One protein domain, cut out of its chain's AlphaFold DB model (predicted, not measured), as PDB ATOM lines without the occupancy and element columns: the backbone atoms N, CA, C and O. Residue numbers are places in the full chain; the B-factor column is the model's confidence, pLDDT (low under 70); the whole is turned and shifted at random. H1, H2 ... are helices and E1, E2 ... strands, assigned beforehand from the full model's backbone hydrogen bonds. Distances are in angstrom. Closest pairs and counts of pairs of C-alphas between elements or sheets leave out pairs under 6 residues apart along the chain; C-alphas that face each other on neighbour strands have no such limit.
ATOM      1  N   GLY A 156       5.293 117.045  29.975       97.56
ATOM      2  CA  GLY A 156       6.636 116.513  30.196       97.56
ATOM      3  C   GLY A 156       6.862 115.145  29.553       97.56
ATOM      4  O   GLY A 156       7.530 114.294  30.149       97.56
ATOM      5  N   TYR A 157       6.259 114.891  28.389       97.94
ATOM      6  CA  TYR A 157       6.457 113.665  27.600       97.94
ATOM      7  C   TYR A 157       7.470 113.837  26.463       97.94
ATOM      8  O   TYR A 157       7.624 112.941  25.634       97.94
ATOM      9  N   THR A 158       8.190 114.956  26.428       97.38
ATOM     10  CA  THR A 158       9.265 115.188  25.462       97.38
ATOM     11  C   THR A 158      10.602 115.429  26.140       97.38
ATOM     12  O   THR A 158      10.653 116.078  27.184       97.38
ATOM     13  N   THR A 159      11.680 114.998  25.498       95.94
ATOM     14  CA  THR A 159      13.066 115.269  25.900       95.94
ATOM     15  C   THR A 159      13.846 115.862  24.727       95.94
ATOM     16  O   THR A 159      13.431 115.754  23.571       95.94
ATOM     17  N   THR A 160      14.966 116.525  25.013       95.62
ATOM     18  CA  THR A 160      15.899 117.026  23.998       95.62
ATOM     19  C   THR A 160      17.222 116.278  24.091       95.62
ATOM     20  O   THR A 160      17.741 116.045  25.180       95.62
ATOM     21  N   ALA A 161      17.789 115.909  22.943       92.69
ATOM     22  CA  ALA A 161      19.146 115.374  22.873       92.69
ATOM     23  C   ALA A 161      19.858 115.861  21.606       92.69
ATOM     24  O   ALA A 161      19.228 116.110  20.576       92.69
ATOM     25  N   SER A 162      21.180 116.012  21.688       90.69
ATOM     26  CA  SER A 162      22.021 116.330  20.533       90.69
ATOM     27  C   SER A 162      22.328 115.060  19.746       90.69
ATOM     28  O   SER A 162      22.703 114.048  20.335       90.69
ATOM     29  N   MET A 163      22.201 115.120  18.421       87.12
ATOM     30  CA  MET A 163      22.603 114.051  17.507       87.12
ATOM     31  C   MET A 163      23.657 114.561  16.529       87.12
ATOM     32  O   MET A 163      23.526 115.660  15.985       87.12
ATOM     33  N   GLU A 164      24.680 113.750  16.277       89.25
ATOM     34  CA  GLU A 164      25.645 114.001  15.209       89.25
ATOM     35  C   GLU A 164      25.031 113.643  13.857       89.25
ATOM     36  O   GLU A 164      24.521 112.541  13.654       89.25
ATOM     37  N   GLN A 165      25.064 114.589  12.924       88.31
ATOM     38  CA  GLN A 165      24.538 114.409  11.576       88.31
ATOM     39  C   GLN A 165      25.481 115.035  10.553       88.31
ATOM     40  O   GLN A 165      26.201 115.993  10.838       88.31
ATOM     41  N   LEU A 166      25.458 114.507   9.332       91.38
ATOM     42  CA  LEU A 166      26.230 115.058   8.227       91.38
ATOM     43  C   LEU A 166      25.508 116.264   7.618       91.38
ATOM     44  O   LEU A 166      24.407 116.135   7.088       91.38
ATOM     45  N   LEU A 167      26.147 117.431   7.656       92.00
ATOM     46  CA  LEU A 167      25.708 118.664   7.006       92.00
ATOM     47  C   LEU A 167      26.468 118.851   5.692       92.00
ATOM     48  O   LEU A 167      27.696 118.891   5.670       92.00
ATOM     49  N   CYS A 168      25.749 119.029   4.586       92.38
ATOM     50  CA  CYS A 168      26.355 119.512   3.353       92.38
ATOM     51  C   CYS A 168      26.282 121.038   3.314       92.38
ATOM     52  O   CYS A 168      25.231 121.589   2.993       92.38
ATOM     53  N   GLU A 169      27.397 121.719   3.578       93.06
ATOM     54  CA  GLU A 169      27.460 123.191   3.600       93.06
ATOM     55  C   GLU A 169      27.143 123.809   2.227       93.06
ATOM     56  O   GLU A 169      26.572 124.889   2.140       93.06
ATOM     57  N   ASN A 170      27.423 123.095   1.132       91.75
ATOM     58  CA  ASN A 170      27.097 123.565  -0.216       91.75
ATOM     59  C   ASN A 170      25.608 123.446  -0.567       91.75
ATOM     60  O   ASN A 170      25.092 124.255  -1.330       91.75
ATOM     61  N   CYS A 171      24.935 122.403  -0.081       86.06
ATOM     62  CA  CYS A 171      23.496 122.233  -0.282       86.06
ATOM     63  C   CYS A 171      22.670 122.880   0.836       86.06
ATOM     64  O   CYS A 171      21.446 122.804   0.767       86.06
ATOM     65  N   ASP A 172      23.333 123.452   1.848       85.44
ATOM     66  CA  ASP A 172      22.731 124.054   3.038       85.44
ATOM     67  C   ASP A 172      21.630 123.170   3.651       85.44
ATOM     68  O   ASP A 172      20.468 123.558   3.802       85.44
ATOM     69  N   ARG A 173      21.977 121.898   3.895       85.56
ATOM     70  CA  ARG A 173      21.058 120.917   4.487       85.56
ATOM     71  C   ARG A 173      21.776 119.753   5.146       85.56
ATOM     72  O   ARG A 173      22.830 119.306   4.678       85.56
ATOM     73  N   PHE A 174      21.149 119.214   6.182       87.62
ATOM     74  CA  PHE A 174      21.524 117.922   6.734       87.62
ATOM     75  C   PHE A 174      21.169 116.806   5.747       87.62
ATOM     76  O   PHE A 174      20.167 116.865   5.027       87.62
ATOM     77  N   LEU A 175      22.033 115.802   5.664       85.50
ATOM     78  CA  LEU A 175      21.900 114.691   4.738       85.50
ATOM     79  C   LEU A 175      21.274 113.500   5.456       85.50
ATOM     80  O   LEU A 175      21.828 112.983   6.419       85.50
ATOM     81  N   ALA A 176      20.131 113.045   4.950       81.12
ATOM     82  CA  ALA A 176      19.641 111.707   5.257       81.12
ATOM     83  C   ALA A 176      20.583 110.656   4.648       81.12
ATOM     84  O   ALA A 176      21.176 110.918   3.601       81.12
ATOM     85  N   ASP A 177      20.631 109.456   5.223       80.56
ATOM     86  CA  ASP A 177      21.527 108.358   4.823       80.56
ATOM     87  C   ASP A 177      21.533 108.083   3.309       80.56
ATOM     88  O   ASP A 177      22.584 107.938   2.695       80.56
ATOM     89  N   ARG A 178      20.361 108.140   2.663       78.31
ATOM     90  CA  ARG A 178      20.191 107.987   1.200       78.31
ATOM     91  C   ARG A 178      20.900 109.043   0.339       78.31
ATOM     92  O   ARG A 178      21.034 108.860  -0.871       78.31
ATOM     93  N   PHE A 179      21.273 110.176   0.926       84.88
ATOM     94  CA  PHE A 179      22.012 111.265   0.283       84.88
ATOM     95  C   PHE A 179      23.492 111.282   0.659       84.88
ATOM     96  O   PHE A 179      24.201 112.206   0.247       84.88
ATOM     97  N   VAL A 180      23.945 110.287   1.416       89.25
ATOM     98  CA  VAL A 180      25.340 110.105   1.784       89.25
ATOM     99  C   VAL A 180      25.848 108.848   1.099       89.25
ATOM    100  O   VAL A 180      25.257 107.776   1.209       89.25
ATOM    101  N   GLU A 181      26.952 109.000   0.387       93.50
ATOM    102  CA  GLU A 181      27.758 107.881  -0.085       93.50
ATOM    103  C   GLU A 181      29.174 108.050   0.464       93.50
ATOM    104  O   GLU A 181      29.576 109.161   0.815       93.50
ATOM    105  N   GLY A 182      29.940 106.975   0.561       94.94
ATOM    106  CA  GLY A 182      31.318 107.037   1.027       94.94
ATOM    107  C   GLY A 182      31.974 105.668   1.058       94.94
ATOM    108  O   GLY A 182      31.368 104.653   0.729       94.94
ATOM    109  N   THR A 183      33.226 105.636   1.485       96.50
ATOM    110  CA  THR A 183      33.974 104.394   1.635       96.50
ATOM    111  C   THR A 183      33.550 103.669   2.917       96.50
ATOM    112  O   THR A 183      33.568 104.241   4.008       96.50
ATOM    113  N   CYS A 184      33.185 102.392   2.795       93.38
ATOM    114  CA  CYS A 184      32.814 101.536   3.916       93.38
ATOM    115  C   CYS A 184      33.985 101.395   4.904       93.38
ATOM    116  O   CYS A 184      35.060 100.956   4.485       93.38
ATOM    117  N   PRO A 185      33.783 101.654   6.209       94.44
ATOM    118  CA  PRO A 185      34.841 101.507   7.209       94.44
ATOM    119  C   PRO A 185      35.231 100.044   7.477       94.44
ATOM    120  O   PRO A 185      36.275  99.792   8.067       94.44
ATOM    121  N   LEU A 186      34.405  99.077   7.052       92.75
ATOM    122  CA  LEU A 186      34.597  97.650   7.341       92.75
ATOM    123  C   LEU A 186      35.259  96.870   6.196       92.75
ATOM    124  O   LEU A 186      36.074  95.992   6.449       92.75
ATOM    125  N   CYS A 187      34.887  97.147   4.943       94.19
ATOM    126  CA  CYS A 187      35.362  96.387   3.775       94.19
ATOM    127  C   CYS A 187      35.986  97.252   2.672       94.19
ATOM    128  O   CYS A 187      36.297  96.733   1.603       94.19
ATOM    129  N   SER A 188      36.128  98.562   2.902       95.06
ATOM    130  CA  SER A 188      36.700  99.523   1.948       95.06
ATOM    131  C   SER A 188      35.945  99.672   0.618       95.06
ATOM    132  O   SER A 188      36.478 100.253  -0.321       95.06
ATOM    133  N   TYR A 189      34.698  99.196   0.520       92.31
ATOM    134  CA  TYR A 189      33.832  99.455  -0.636       92.31
ATOM    135  C   TYR A 189      33.589 100.964  -0.795       92.31
ATOM    136  O   TYR A 189      33.074 101.588   0.128       92.31
ATOM    137  N   GLU A 190      33.971 101.554  -1.930       93.00
ATOM    138  CA  GLU A 190      34.072 103.018  -2.101       93.00
ATOM    139  C   GLU A 190      32.729 103.766  -2.183       93.00
ATOM    140  O   GLU A 190      32.692 104.980  -1.962       93.00
ATOM    141  N   ASP A 191      31.640 103.041  -2.454       91.56
ATOM    142  CA  ASP A 191      30.305 103.585  -2.733       91.56
ATOM    143  C   ASP A 191      29.241 103.073  -1.746       91.56
ATOM    144  O   ASP A 191      28.077 102.874  -2.096       91.56
ATOM    145  N   ALA A 192      29.626 102.827  -0.493       90.25
ATOM    146  CA  ALA A 192      28.680 102.455   0.552       90.25
ATOM    147  C   ALA A 192      27.685 103.591   0.826       90.25
ATOM    148  O   ALA A 192      28.046 104.770   0.819       90.25
ATOM    149  N   ARG A 193      26.425 103.229   1.082       88.31
ATOM    150  CA  ARG A 193      25.361 104.176   1.437       88.31
ATOM    151  C   ARG A 193      25.422 104.486   2.930       88.31
ATOM    152  O   ARG A 193      25.969 103.705   3.704       88.31
ATOM    153  N   GLY A 194      24.835 105.608   3.341       85.38
ATOM    154  CA  GLY A 194      24.825 106.030   4.745       85.38
ATOM    155  C   GLY A 194      24.105 105.088   5.716       85.38
ATOM    156  O   GLY A 194      24.268 105.252   6.914       85.38
ATOM    157  N   ASP A 195      23.310 104.140   5.215       79.94
ATOM    158  CA  ASP A 195      22.527 103.176   5.999       79.94
ATOM    159  C   ASP A 195      23.066 101.741   5.898       79.94
ATOM    160  O   ASP A 195      22.885 100.924   6.804       79.94
ATOM    161  N   GLN A 196      23.702 101.406   4.773       77.94
ATOM    162  CA  GLN A 196      24.146 100.053   4.470       77.94
ATOM    163  C   GLN A 196      25.261 100.045   3.420       77.94
ATOM    164  O   GLN A 196      25.192 100.723   2.392       77.94
ATOM    165  N   CYS A 197      26.264  99.196   3.629       86.25
ATOM    166  CA  CYS A 197      27.255  98.881   2.607       86.25
ATOM    167  C   CYS A 197      26.752  97.755   1.694       86.25
ATOM    168  O   CYS A 197      26.610  96.617   2.138       86.25
ATOM    169  N   ASP A 198      26.571  98.030   0.403       82.25
ATOM    170  CA  ASP A 198      26.159  97.009  -0.572       82.25
ATOM    171  C   ASP A 198      27.288  96.000  -0.891       82.25
ATOM    172  O   ASP A 198      27.018  94.897  -1.362       82.25
ATOM    173  N   GLY A 199      28.550  96.330  -0.582       81.31
ATOM    174  CA  GLY A 199      29.698  95.436  -0.773       81.31
ATOM    175  C   GLY A 199      29.819  94.312   0.267       81.31
ATOM    176  O   GLY A 199      30.207  93.202  -0.081       81.31
ATOM    177  N   CYS A 200      29.495  94.571   1.541       85.69
ATOM    178  CA  CYS A 200      29.581  93.569   2.622       85.69
ATOM    179  C   CYS A 200      28.261  93.321   3.368       85.69
ATOM    180  O   CYS A 200      28.228  92.531   4.312       85.69
ATOM    181  N   GLY A 201      27.186  94.015   2.993       75.75
ATOM    182  CA  GLY A 201      25.847  93.879   3.566       75.75
ATOM    183  C   GLY A 201      25.648  94.495   4.955       75.75
ATOM    184  O   GLY A 201      24.510  94.519   5.422       75.75
ATOM    185  N   HIS A 202      26.703  94.996   5.611       77.62
ATOM    186  CA  HIS A 202      26.616  95.566   6.960       77.62
ATOM    187  C   HIS A 202      25.828  96.877   6.990       77.62
ATOM    188  O   HIS A 202      26.000  97.733   6.120       77.62
ATOM    189  N   LEU A 203      25.013  97.030   8.035       77.50
ATOM    190  CA  LEU A 203      24.401  98.302   8.408       77.50
ATOM    191  C   LEU A 203      25.451  99.173   9.097       77.50
ATOM    192  O   LEU A 203      26.192  98.681   9.949       77.50
ATOM    193  N   ILE A 204      25.512 100.438   8.711       85.06
ATOM    194  CA  ILE A 204      26.481 101.423   9.203       85.06
ATOM    195  C   ILE A 204      25.758 102.743   9.448       85.06
ATOM    196  O   ILE A 204      24.709 102.980   8.850       85.06
ATOM    197  N   ASN A 205      26.309 103.600  10.306       85.62
ATOM    198  CA  ASN A 205      25.819 104.972  10.420       85.62
ATOM    199  C   ASN A 205      26.525 105.864   9.396       85.62
ATOM    200  O   ASN A 205      27.727 105.737   9.168       85.62
ATOM    201  N   ALA A 206      25.813 106.833   8.820       87.56
ATOM    202  CA  ALA A 206      26.384 107.707   7.796       87.56
ATOM    203  C   ALA A 206      27.616 108.488   8.290       87.56
ATOM    204  O   ALA A 206      28.520 108.774   7.507       87.56
ATOM    205  N   THR A 207      27.676 108.804   9.587       90.56
ATOM    206  CA  THR A 207      28.814 109.469  10.242       90.56
ATOM    207  C   THR A 207      30.066 108.590  10.344       90.56
ATOM    208  O   THR A 207      31.153 109.126  10.534       90.56
ATOM    209  N   GLU A 208      29.940 107.270  10.183       92.25
ATOM    210  CA  GLU A 208      31.050 106.305  10.215       92.25
ATOM    211  C   GLU A 208      31.710 106.114   8.840       92.25
ATOM    212  O   GLU A 208      32.773 105.495   8.741       92.25
ATOM    213  N   LEU A 209      31.099 106.622   7.763       93.00
ATOM    214  CA  LEU A 209      31.651 106.513   6.414       93.00
ATOM    215  C   LEU A 209      32.991 107.245   6.302       93.00
ATOM    216  O   LEU A 209      33.130 108.411   6.676       93.00
ATOM    217  N   ILE A 210      33.970 106.583   5.689       94.94
ATOM    218  CA  ILE A 210      35.247 107.196   5.333       94.94
ATOM    219  C   ILE A 210      35.035 108.020   4.060       94.94
ATOM    220  O   ILE A 210      34.439 107.540   3.099       94.94
ATOM    221  N   LYS A 211      35.537 109.261   4.025       94.06
ATOM    222  CA  LYS A 211      35.354 110.198   2.894       94.06
ATOM    223  C   LYS A 211      33.881 110.288   2.447       94.06
ATOM    224  O   LYS A 211      33.576 110.005   1.283       94.06
ATOM    225  N   PRO A 212      32.960 110.678   3.348       95.31
ATOM    226  CA  PRO A 212      31.571 110.827   2.966       95.31
ATOM    227  C   PRO A 212      31.459 111.911   1.890       95.31
ATOM    228  O   PRO A 212      32.224 112.882   1.860       95.31
ATOM    229  N   ARG A 213      30.489 111.752   1.000       95.44
ATOM    230  CA  ARG A 213      30.166 112.689  -0.075       95.44
ATOM    231  C   ARG A 213      28.657 112.823  -0.204       95.44
ATOM    232  O   ARG A 213      27.896 111.868  -0.049       95.44
ATOM    233  N   CYS A 214      28.216 114.041  -0.480       93.25
ATOM    234  CA  CYS A 214      26.818 114.324  -0.745       93.25
ATOM    235  C   CYS A 214      26.439 113.796  -2.131       93.25
ATOM    236  O   CYS A 214      26.957 114.286  -3.130       93.25
ATOM    237  N   LYS A 215      25.457 112.897  -2.224       88.31
ATOM    238  CA  LYS A 215      24.976 112.347  -3.503       88.31
ATOM    239  C   LYS A 215      24.492 113.415  -4.497       88.31
ATOM    240  O   LYS A 215      24.493 113.191  -5.702       88.31
ATOM    241  N   VAL A 216      24.079 114.586  -3.999       86.00
ATOM    242  CA  VAL A 216      23.530 115.673  -4.828       86.00
ATOM    243  C   VAL A 216      24.603 116.572  -5.432       86.00
ATOM    244  O   VAL A 216      24.537 116.853  -6.622       86.00
ATOM    245  N   CYS A 217      25.582 117.031  -4.648       90.81
ATOM    246  CA  CYS A 217      26.612 117.961  -5.138       90.81
ATOM    247  C   CYS A 217      28.026 117.373  -5.182       90.81
ATOM    248  O   CYS A 217      28.960 118.079  -5.550       90.81
ATOM    249  N   GLN A 218      28.191 116.113  -4.776       93.12
ATOM    250  CA  GLN A 218      29.453 115.368  -4.718       93.12
ATOM    251  C   GLN A 218      30.522 115.951  -3.772       93.12
ATOM    252  O   GLN A 218      31.616 115.406  -3.668       93.12
ATOM    253  N   LYS A 219      30.215 117.020  -3.024       94.75
ATOM    254  CA  LYS A 219      31.116 117.601  -2.013       94.75
ATOM    255  C   LYS A 219      31.060 116.836  -0.690       94.75
ATOM    256  O   LYS A 219      30.025 116.259  -0.343       94.75
ATOM    257  N   SER A 220      32.156 116.886   0.066       95.06
ATOM    258  CA  SER A 220      32.249 116.292   1.401       95.06
ATOM    259  C   SER A 220      31.349 117.026   2.402       95.06
ATOM    260  O   SER A 220      31.453 118.248   2.519       95.06
ATOM    261  N   PRO A 221      30.451 116.323   3.110       95.25
ATOM    262  CA  PRO A 221      29.729 116.883   4.236       95.25
ATOM    263  C   PRO A 221      30.612 116.932   5.491       95.25
ATOM    264  O   PRO A 221      31.619 116.232   5.592       95.25
ATOM    265  N   VAL A 222      30.198 117.740   6.464       94.19
ATOM    266  CA  VAL A 222      30.840 117.885   7.777       94.19
ATOM    267  C   VAL A 222      29.918 117.364   8.873       94.19
ATOM    268  O   VAL A 222      28.703 117.533   8.793       94.19
ATOM    269  N   ILE A 223      30.476 116.742   9.912       93.25
ATOM    270  CA  ILE A 223      29.692 116.348  11.088       93.25
ATOM    271  C   ILE A 223      29.317 117.612  11.869       93.25
ATOM    272  O   ILE A 223      30.164 118.463  12.168       93.25
ATOM    273  N   ARG A 224      28.031 117.750  12.187       91.31
ATOM    274  CA  ARG A 224      27.486 118.819  13.023       91.31
ATOM    275  C   ARG A 224      26.546 118.226  14.059       91.31
ATOM    276  O   ARG A 224      25.798 117.293  13.777       91.31
ATOM    277  N   ASN A 225      26.573 118.819  15.245       90.44
ATOM    278  CA  ASN A 225      25.607 118.539  16.291       90.44
ATOM    279  C   ASN A 225      24.295 119.255  15.981       90.44
ATOM    280  O   ASN A 225      24.283 120.456  15.705       90.44
ATOM    281  N   SER A 226      23.201 118.509  16.044       88.88
ATOM    282  CA  SER A 226      21.851 118.998  15.817       88.88
ATOM    283  C   SER A 226      20.981 118.589  17.000       88.88
ATOM    284  O   SER A 226      20.851 117.402  17.301       88.88
ATOM    285  N   GLN A 227      20.393 119.561  17.699       93.25
ATOM    286  CA  GLN A 227      19.435 119.260  18.761       93.25
ATOM    287  C   GLN A 227      18.143 118.690  18.167       93.25
ATOM    288  O   GLN A 227      17.631 119.195  17.168       93.25
ATOM    289  N   GLN A 228      17.609 117.640  18.779       94.31
ATOM    290  CA  GLN A 228      16.369 116.992  18.365       94.31
ATOM    291  C   GLN A 228      15.425 116.830  19.556       94.31
ATOM    292  O   GLN A 228      15.877 116.645  20.688       94.31
ATOM    293  N   LEU A 229      14.120 116.870  19.286       96.56
ATOM    294  CA  LEU A 229      13.087 116.497  20.248       96.56
ATOM    295  C   LEU A 229      12.767 115.017  20.121       96.56
ATOM    296  O   LEU A 229      12.663 114.473  19.017       96.56
ATOM    297  N   PHE A 230      12.521 114.392  21.261       96.25
ATOM    298  CA  PHE A 230      12.134 113.000  21.365       96.25
ATOM    299  C   PHE A 230      10.821 112.880  22.125       96.25
ATOM    300  O   PHE A 230      10.619 113.553  23.130       96.25
ATOM    301  N   LEU A 231       9.938 112.000  21.658       96.12
ATOM    302  CA  LEU A 231       8.785 111.540  22.419       96.12
ATOM    303  C   LEU A 231       9.245 110.451  23.393       96.12
ATOM    304  O   LEU A 231       9.809 109.432  22.975       96.12
ATOM    305  N   ASN A 232       8.977 110.654  24.679       96.38
ATOM    306  CA  ASN A 232       9.313 109.719  25.743       96.38
ATOM    307  C   ASN A 232       8.252 108.610  25.834       96.38
ATOM    308  O   ASN A 232       7.361 108.627  26.684       96.38
ATOM    309  N   LEU A 233       8.348 107.642  24.916       95.62
ATOM    310  CA  LEU A 233       7.513 106.440  24.930       95.62
ATOM    311  C   LEU A 233       7.607 105.621  26.234       95.62
ATOM    312  O   LEU A 233       6.544 105.181  26.680       95.62
ATOM    313  N   PRO A 234       8.788 105.441  26.877       97.06
ATOM    314  CA  PRO A 234       8.870 104.727  28.155       97.06
ATOM    315  C   PRO A 234       7.885 105.250  29.212       97.06
ATOM    316  O   PRO A 234       7.246 104.475  29.920       97.06
ATOM    317  N   LYS A 235       7.688 106.575  29.290       96.81
ATOM    318  CA  LYS A 235       6.771 107.201  30.260       96.81
ATOM    319  C   LYS A 235       5.289 106.861  30.009       96.81
ATOM    320  O   LYS A 235       4.477 106.964  30.927       96.81
ATOM    321  N   VAL A 236       4.913 106.480  28.784       95.94
ATOM    322  CA  VAL A 236       3.523 106.146  28.393       95.94
ATOM    323  C   VAL A 236       3.277 104.632  28.348       95.94
ATOM    324  O   VAL A 236       2.129 104.187  28.375       95.94
ATOM    325  N   GLU A 237       4.341 103.831  28.317       96.06
ATOM    326  CA  GLU A 237       4.326 102.391  28.042       96.06
ATOM    327  C   GLU A 237       3.307 101.604  28.881       96.06
ATOM    328  O   GLU A 237       2.551 100.801  28.338       96.06
ATOM    329  N   ALA A 238       3.193 101.886  30.183       95.94
ATOM    330  CA  ALA A 238       2.227 101.209  31.051       95.94
ATOM    331  C   ALA A 238       0.758 101.471  30.651       95.94
ATOM    332  O   ALA A 238      -0.049 100.538  30.608       95.94
ATOM    333  N   LYS A 239       0.405 102.728  30.330       95.62
ATOM    334  CA  LYS A 239      -0.950 103.099  29.866       95.62
ATOM    335  C   LYS A 239      -1.252 102.407  28.531       95.62
ATOM    336  O   LYS A 239      -2.337 101.856  28.342       95.62
ATOM    337  N   LEU A 240      -0.265 102.403  27.642       95.50
ATOM    338  CA  LEU A 240      -0.370 101.838  26.305       95.50
ATOM    339  C   LEU A 240      -0.527 100.311  26.318       95.50
ATOM    340  O   LEU A 240      -1.394  99.795  25.617       95.50
ATOM    341  N   ASN A 241       0.239  99.603  27.152       94.50
ATOM    342  CA  ASN A 241       0.124  98.152  27.329       94.50
ATOM    343  C   ASN A 241      -1.277  97.749  27.801       94.50
ATOM    344  O   ASN A 241      -1.925  96.920  27.169       94.50
ATOM    345  N   ASN A 242      -1.790  98.402  28.847       94.94
ATOM    346  CA  ASN A 242      -3.136  98.143  29.369       94.94
ATOM    347  C   ASN A 242      -4.229  98.386  28.309       94.94
ATOM    348  O   ASN A 242      -5.192  97.626  28.201       94.94
ATOM    349  N   ASN A 254      -2.038  89.690  12.664       92.12
ATOM    350  CA  ASN A 254      -0.743  90.307  12.385       92.12
ATOM    351  C   ASN A 254      -0.535  91.628  13.150       92.12
ATOM    352  O   ASN A 254       0.539  91.828  13.716       92.12
ATOM    353  N   ALA A 255      -1.554  92.487  13.258       95.56
ATOM    354  CA  ALA A 255      -1.468  93.727  14.027       95.56
ATOM    355  C   ALA A 255      -1.222  93.450  15.516       95.56
ATOM    356  O   ALA A 255      -0.361  94.081  16.138       95.56
ATOM    357  N   LYS A 256      -1.916  92.452  16.078       94.94
ATOM    358  CA  LYS A 256      -1.715  91.998  17.462       94.94
ATOM    359  C   LYS A 256      -0.296  91.474  17.686       94.94
ATOM    360  O   LYS A 256       0.343  91.850  18.666       94.94
ATOM    361  N   VAL A 257       0.210  90.629  16.786       93.00
ATOM    362  CA  VAL A 257       1.564  90.054  16.885       93.00
ATOM    363  C   VAL A 257       2.639  91.137  16.799       93.00
ATOM    364  O   VAL A 257       3.518  91.182  17.660       93.00
ATOM    365  N   ILE A 258       2.549  92.039  15.817       91.62
ATOM    366  CA  ILE A 258       3.512  93.136  15.636       91.62
ATOM    367  C   ILE A 258       3.523  94.042  16.868       91.62
ATOM    368  O   ILE A 258       4.590  94.346  17.398       91.62
ATOM    369  N   THR A 259       2.346  94.418  17.368       93.81
ATOM    370  CA  THR A 259       2.232  95.275  18.555       93.81
ATOM    371  C   THR A 259       2.846  94.606  19.779       93.81
ATOM    372  O   THR A 259       3.672  95.212  20.452       93.81
ATOM    373  N   LYS A 260       2.526  93.331  20.037       92.62
ATOM    374  CA  LYS A 260       3.120  92.578  21.153       92.62
ATOM    375  C   LYS A 260       4.642  92.479  21.056       92.62
ATOM    376  O   LYS A 260       5.308  92.557  22.082       92.62
ATOM    377  N   SER A 261       5.190  92.324  19.848       89.62
ATOM    378  CA  SER A 261       6.642  92.322  19.642       89.62
ATOM    379  C   SER A 261       7.264  93.652  20.065       89.62
ATOM    380  O   SER A 261       8.234  93.653  20.813       89.62
ATOM    381  N   TRP A 262       6.671  94.775  19.650       88.62
ATOM    382  CA  TRP A 262       7.149  96.111  20.018       88.62
ATOM    383  C   TRP A 262       7.094  96.369  21.526       88.62
ATOM    384  O   TRP A 262       8.030  96.948  22.068       88.62
ATOM    385  N   MET A 263       6.033  95.920  22.201       90.25
ATOM    386  CA  MET A 263       5.913  96.079  23.655       90.25
ATOM    387  C   MET A 263       6.899  95.198  24.426       90.25
ATOM    388  O   MET A 263       7.401  95.593  25.471       90.25
ATOM    389  N   LYS A 264       7.199  93.995  23.920       90.19
ATOM    390  CA  LYS A 264       8.122  93.062  24.580       90.19
ATOM    391  C   LYS A 264       9.567  93.576  24.596       90.19
ATOM    392  O   LYS A 264      10.280  93.317  25.561       90.19
ATOM    393  N   ASP A 265       9.987  94.281  23.548       84.38
ATOM    394  CA  ASP A 265      11.359  94.796  23.414       84.38
ATOM    395  C   ASP A 265      11.644  96.017  24.311       84.38
ATOM    396  O   ASP A 265      12.799  96.437  24.435       84.38
ATOM    397  N   GLY A 266      10.606  96.574  24.945       89.25
ATOM    398  CA  GLY A 266      10.661  97.813  25.710       89.25
ATOM    399  C   GLY A 266      10.641  99.040  24.801       89.25
ATOM    400  O   GLY A 266      11.441  99.176  23.863       89.25
ATOM    401  N   LEU A 267       9.725  99.970  25.069       92.50
ATOM    402  CA  LEU A 267       9.633 101.188  24.271       92.50
ATOM    403  C   LEU A 267      10.797 102.130  24.578       92.50
ATOM    404  O   LEU A 267      11.146 102.378  25.725       92.50
ATOM    405  N   LYS A 268      11.402 102.688  23.528       91.31
ATOM    406  CA  LYS A 268      12.512 103.647  23.625       91.31
ATOM    407  C   LYS A 268      12.045 105.023  23.186       91.31
ATOM    408  O   LYS A 268      11.087 105.136  22.424       91.31
ATOM    409  N   GLU A 269      12.764 106.060  23.593       94.38
ATOM    410  CA  GLU A 269      12.525 107.404  23.074       94.38
ATOM    411  C   GLU A 269      12.621 107.433  21.537       94.38
ATOM    412  O   GLU A 269      13.401 106.699  20.909       94.38
ATOM    413  N   ARG A 270      11.776 108.254  20.909       91.00
ATOM    414  CA  ARG A 270      11.697 108.368  19.446       91.00
ATOM    415  C   ARG A 270      11.818 109.815  19.021       91.00
ATOM    416  O   ARG A 270      11.024 110.643  19.441       91.00
ATOM    417  N   CYS A 271      12.784 110.099  18.152       93.12
ATOM    418  CA  CYS A 271      13.004 111.433  17.608       93.12
ATOM    419  C   CYS A 271      11.816 111.879  16.739       93.12
ATOM    420  O   CYS A 271      11.521 111.241  15.719       93.12
ATOM    421  N   ILE A 272      11.178 112.987  17.122       95.12
ATOM    422  CA  ILE A 272       9.991 113.565  16.473       95.12
ATOM    423  C   ILE A 272      10.295 114.827  15.659       95.12
ATOM    424  O   ILE A 272       9.371 115.424  15.123       95.12
ATOM    425  N   THR A 273      11.560 115.224  15.516       95.19
ATOM    426  CA  THR A 273      11.971 116.366  14.681       95.19
ATOM    427  C   THR A 273      12.929 115.966  13.576       95.19
ATOM    428  O   THR A 273      13.607 114.940  13.651       95.19
ATOM    429  N   ARG A 274      12.969 116.758  12.507       89.00
ATOM    430  CA  ARG A 274      13.907 116.601  11.398       89.00
ATOM    431  C   ARG A 274      14.406 117.959  10.923       89.00
ATOM    432  O   ARG A 274      13.669 118.942  10.905       89.00
ATOM    433  N   ASP A 275      15.647 117.967  10.461       88.62
ATOM    434  CA  ASP A 275      16.267 119.093   9.768       88.62
ATOM    435  C   ASP A 275      15.863 119.110   8.287       88.62
ATOM    436  O   ASP A 275      16.663 118.828   7.394       88.62
TER     437      ASP A 275
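This is residues 156 to 242 and 254 to 275 of the 735 residues of the protein "Methionine--tRNA ligase, cytoplasmic" of Cinara cedri (UniProt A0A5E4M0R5). A long, twisted two-stranded ribbon, E1 with E4, joins two separate ends: at one end a loop-rich head built round the small hairpin of E2 and E3, at the other two helices, H1 and H2, set apart from the head. The stretch after H2 comes back to the helix end of the ribbon, where residues 270 to 271 pair with E4. The printed part has 109 residues, with four named strands and then two named helices in the order E1, E2, E3, E4, H1, H2; there are two sheets of two strands, E1 - E4 and E2 - E3, both antiparallel. The class is mixed, helices and strands, with 47 residues, under half, in named elements. The whole is loose, with a radius of gyration of the C-alphas of 17.4 A, and elongated, spanning 50 by 31 by 20 A.

Start with E1, residues 158 to 168, which bends by 58 degrees at residue 164. Its antiparallel neighbour is E4, residues 222 to 231, with 154 degrees between their directions. Look at C-alphas 162 and 227, which face each other at 4.3 A, and at N 163 and O 226, within hydrogen-bond range at 2.9 A; N 222 and O 167 are also within range, at 2.9 A. Just past E1, residues 173 to 174 pair antiparallel with residues 167 to 168 of E1. Go on to E2, residues 180 to 183, and E3, residues 210 to 214, a hairpin with 152 degrees between their directions. Here N 183 and O 210 are within hydrogen-bond range at 2.8 A, and so are N 181 and O 213 at 3.1 A. Residues 192 to 193 pair antiparallel with residues 181 to 182 of E2. E1 and E2 are only just apart, their closest C-alphas 8.2 A from each other. The closest C-alphas of E1 and E3 are those of Cys 168 and Cys 214, 6.6 A apart. Beyond E4 come H1, residues 237 to 242, and H2, residues 254 to 264, which are close but not clearly touching: their closest C-alphas, those of Asn 241 and Met 263, are 7.2 A apart. They run opposite ways at a steep tilt of 45 degrees. H1 and H2 are each apart from E2 and E3. In both helices every O i to N i+4 pair is within hydrogen-bond range. Last, residues 270 to 271 pair antiparallel with residues 230 to 231 of E4.

Find C-alpha 158 at (9.265, 115.188, 25.462); from there E1 runs 28.3 A to C-alpha 168 at (26.355, 119.512, 3.353). E2, from Val 180 to Thr 183, is 10.4 A long, and E3, from Ile 210 to Cys 214, is 12.6 A long. E4 runs 27.2 A from Val 222 to Leu 231. H1, from Glu 237 to Asn 242, measures 8.7 A. H2 runs 15.3 A from Asn 254 and ends at C-alpha 264, at (8.122, 93.062, 24.580).

The two C-alphas farthest apart, those of Lys 219 and Asn 242, are 50.4 A from each other, while those of Gly 156 and Asp 275, the first and last printed, are 22.7 A apart. Residues 243 to 253 are not printed, and C-alphas 242 and 254 stand 18.9 A apart across this cut, which lies in the link from H1 to H2. The links E1 to E2, of 11 residues, and E2 to E3, of 26, are long; E3 to E4 is short and E4 to H1 is tight. The mean pLDDT of the printed part is 90.9, and no printed residue is under 70.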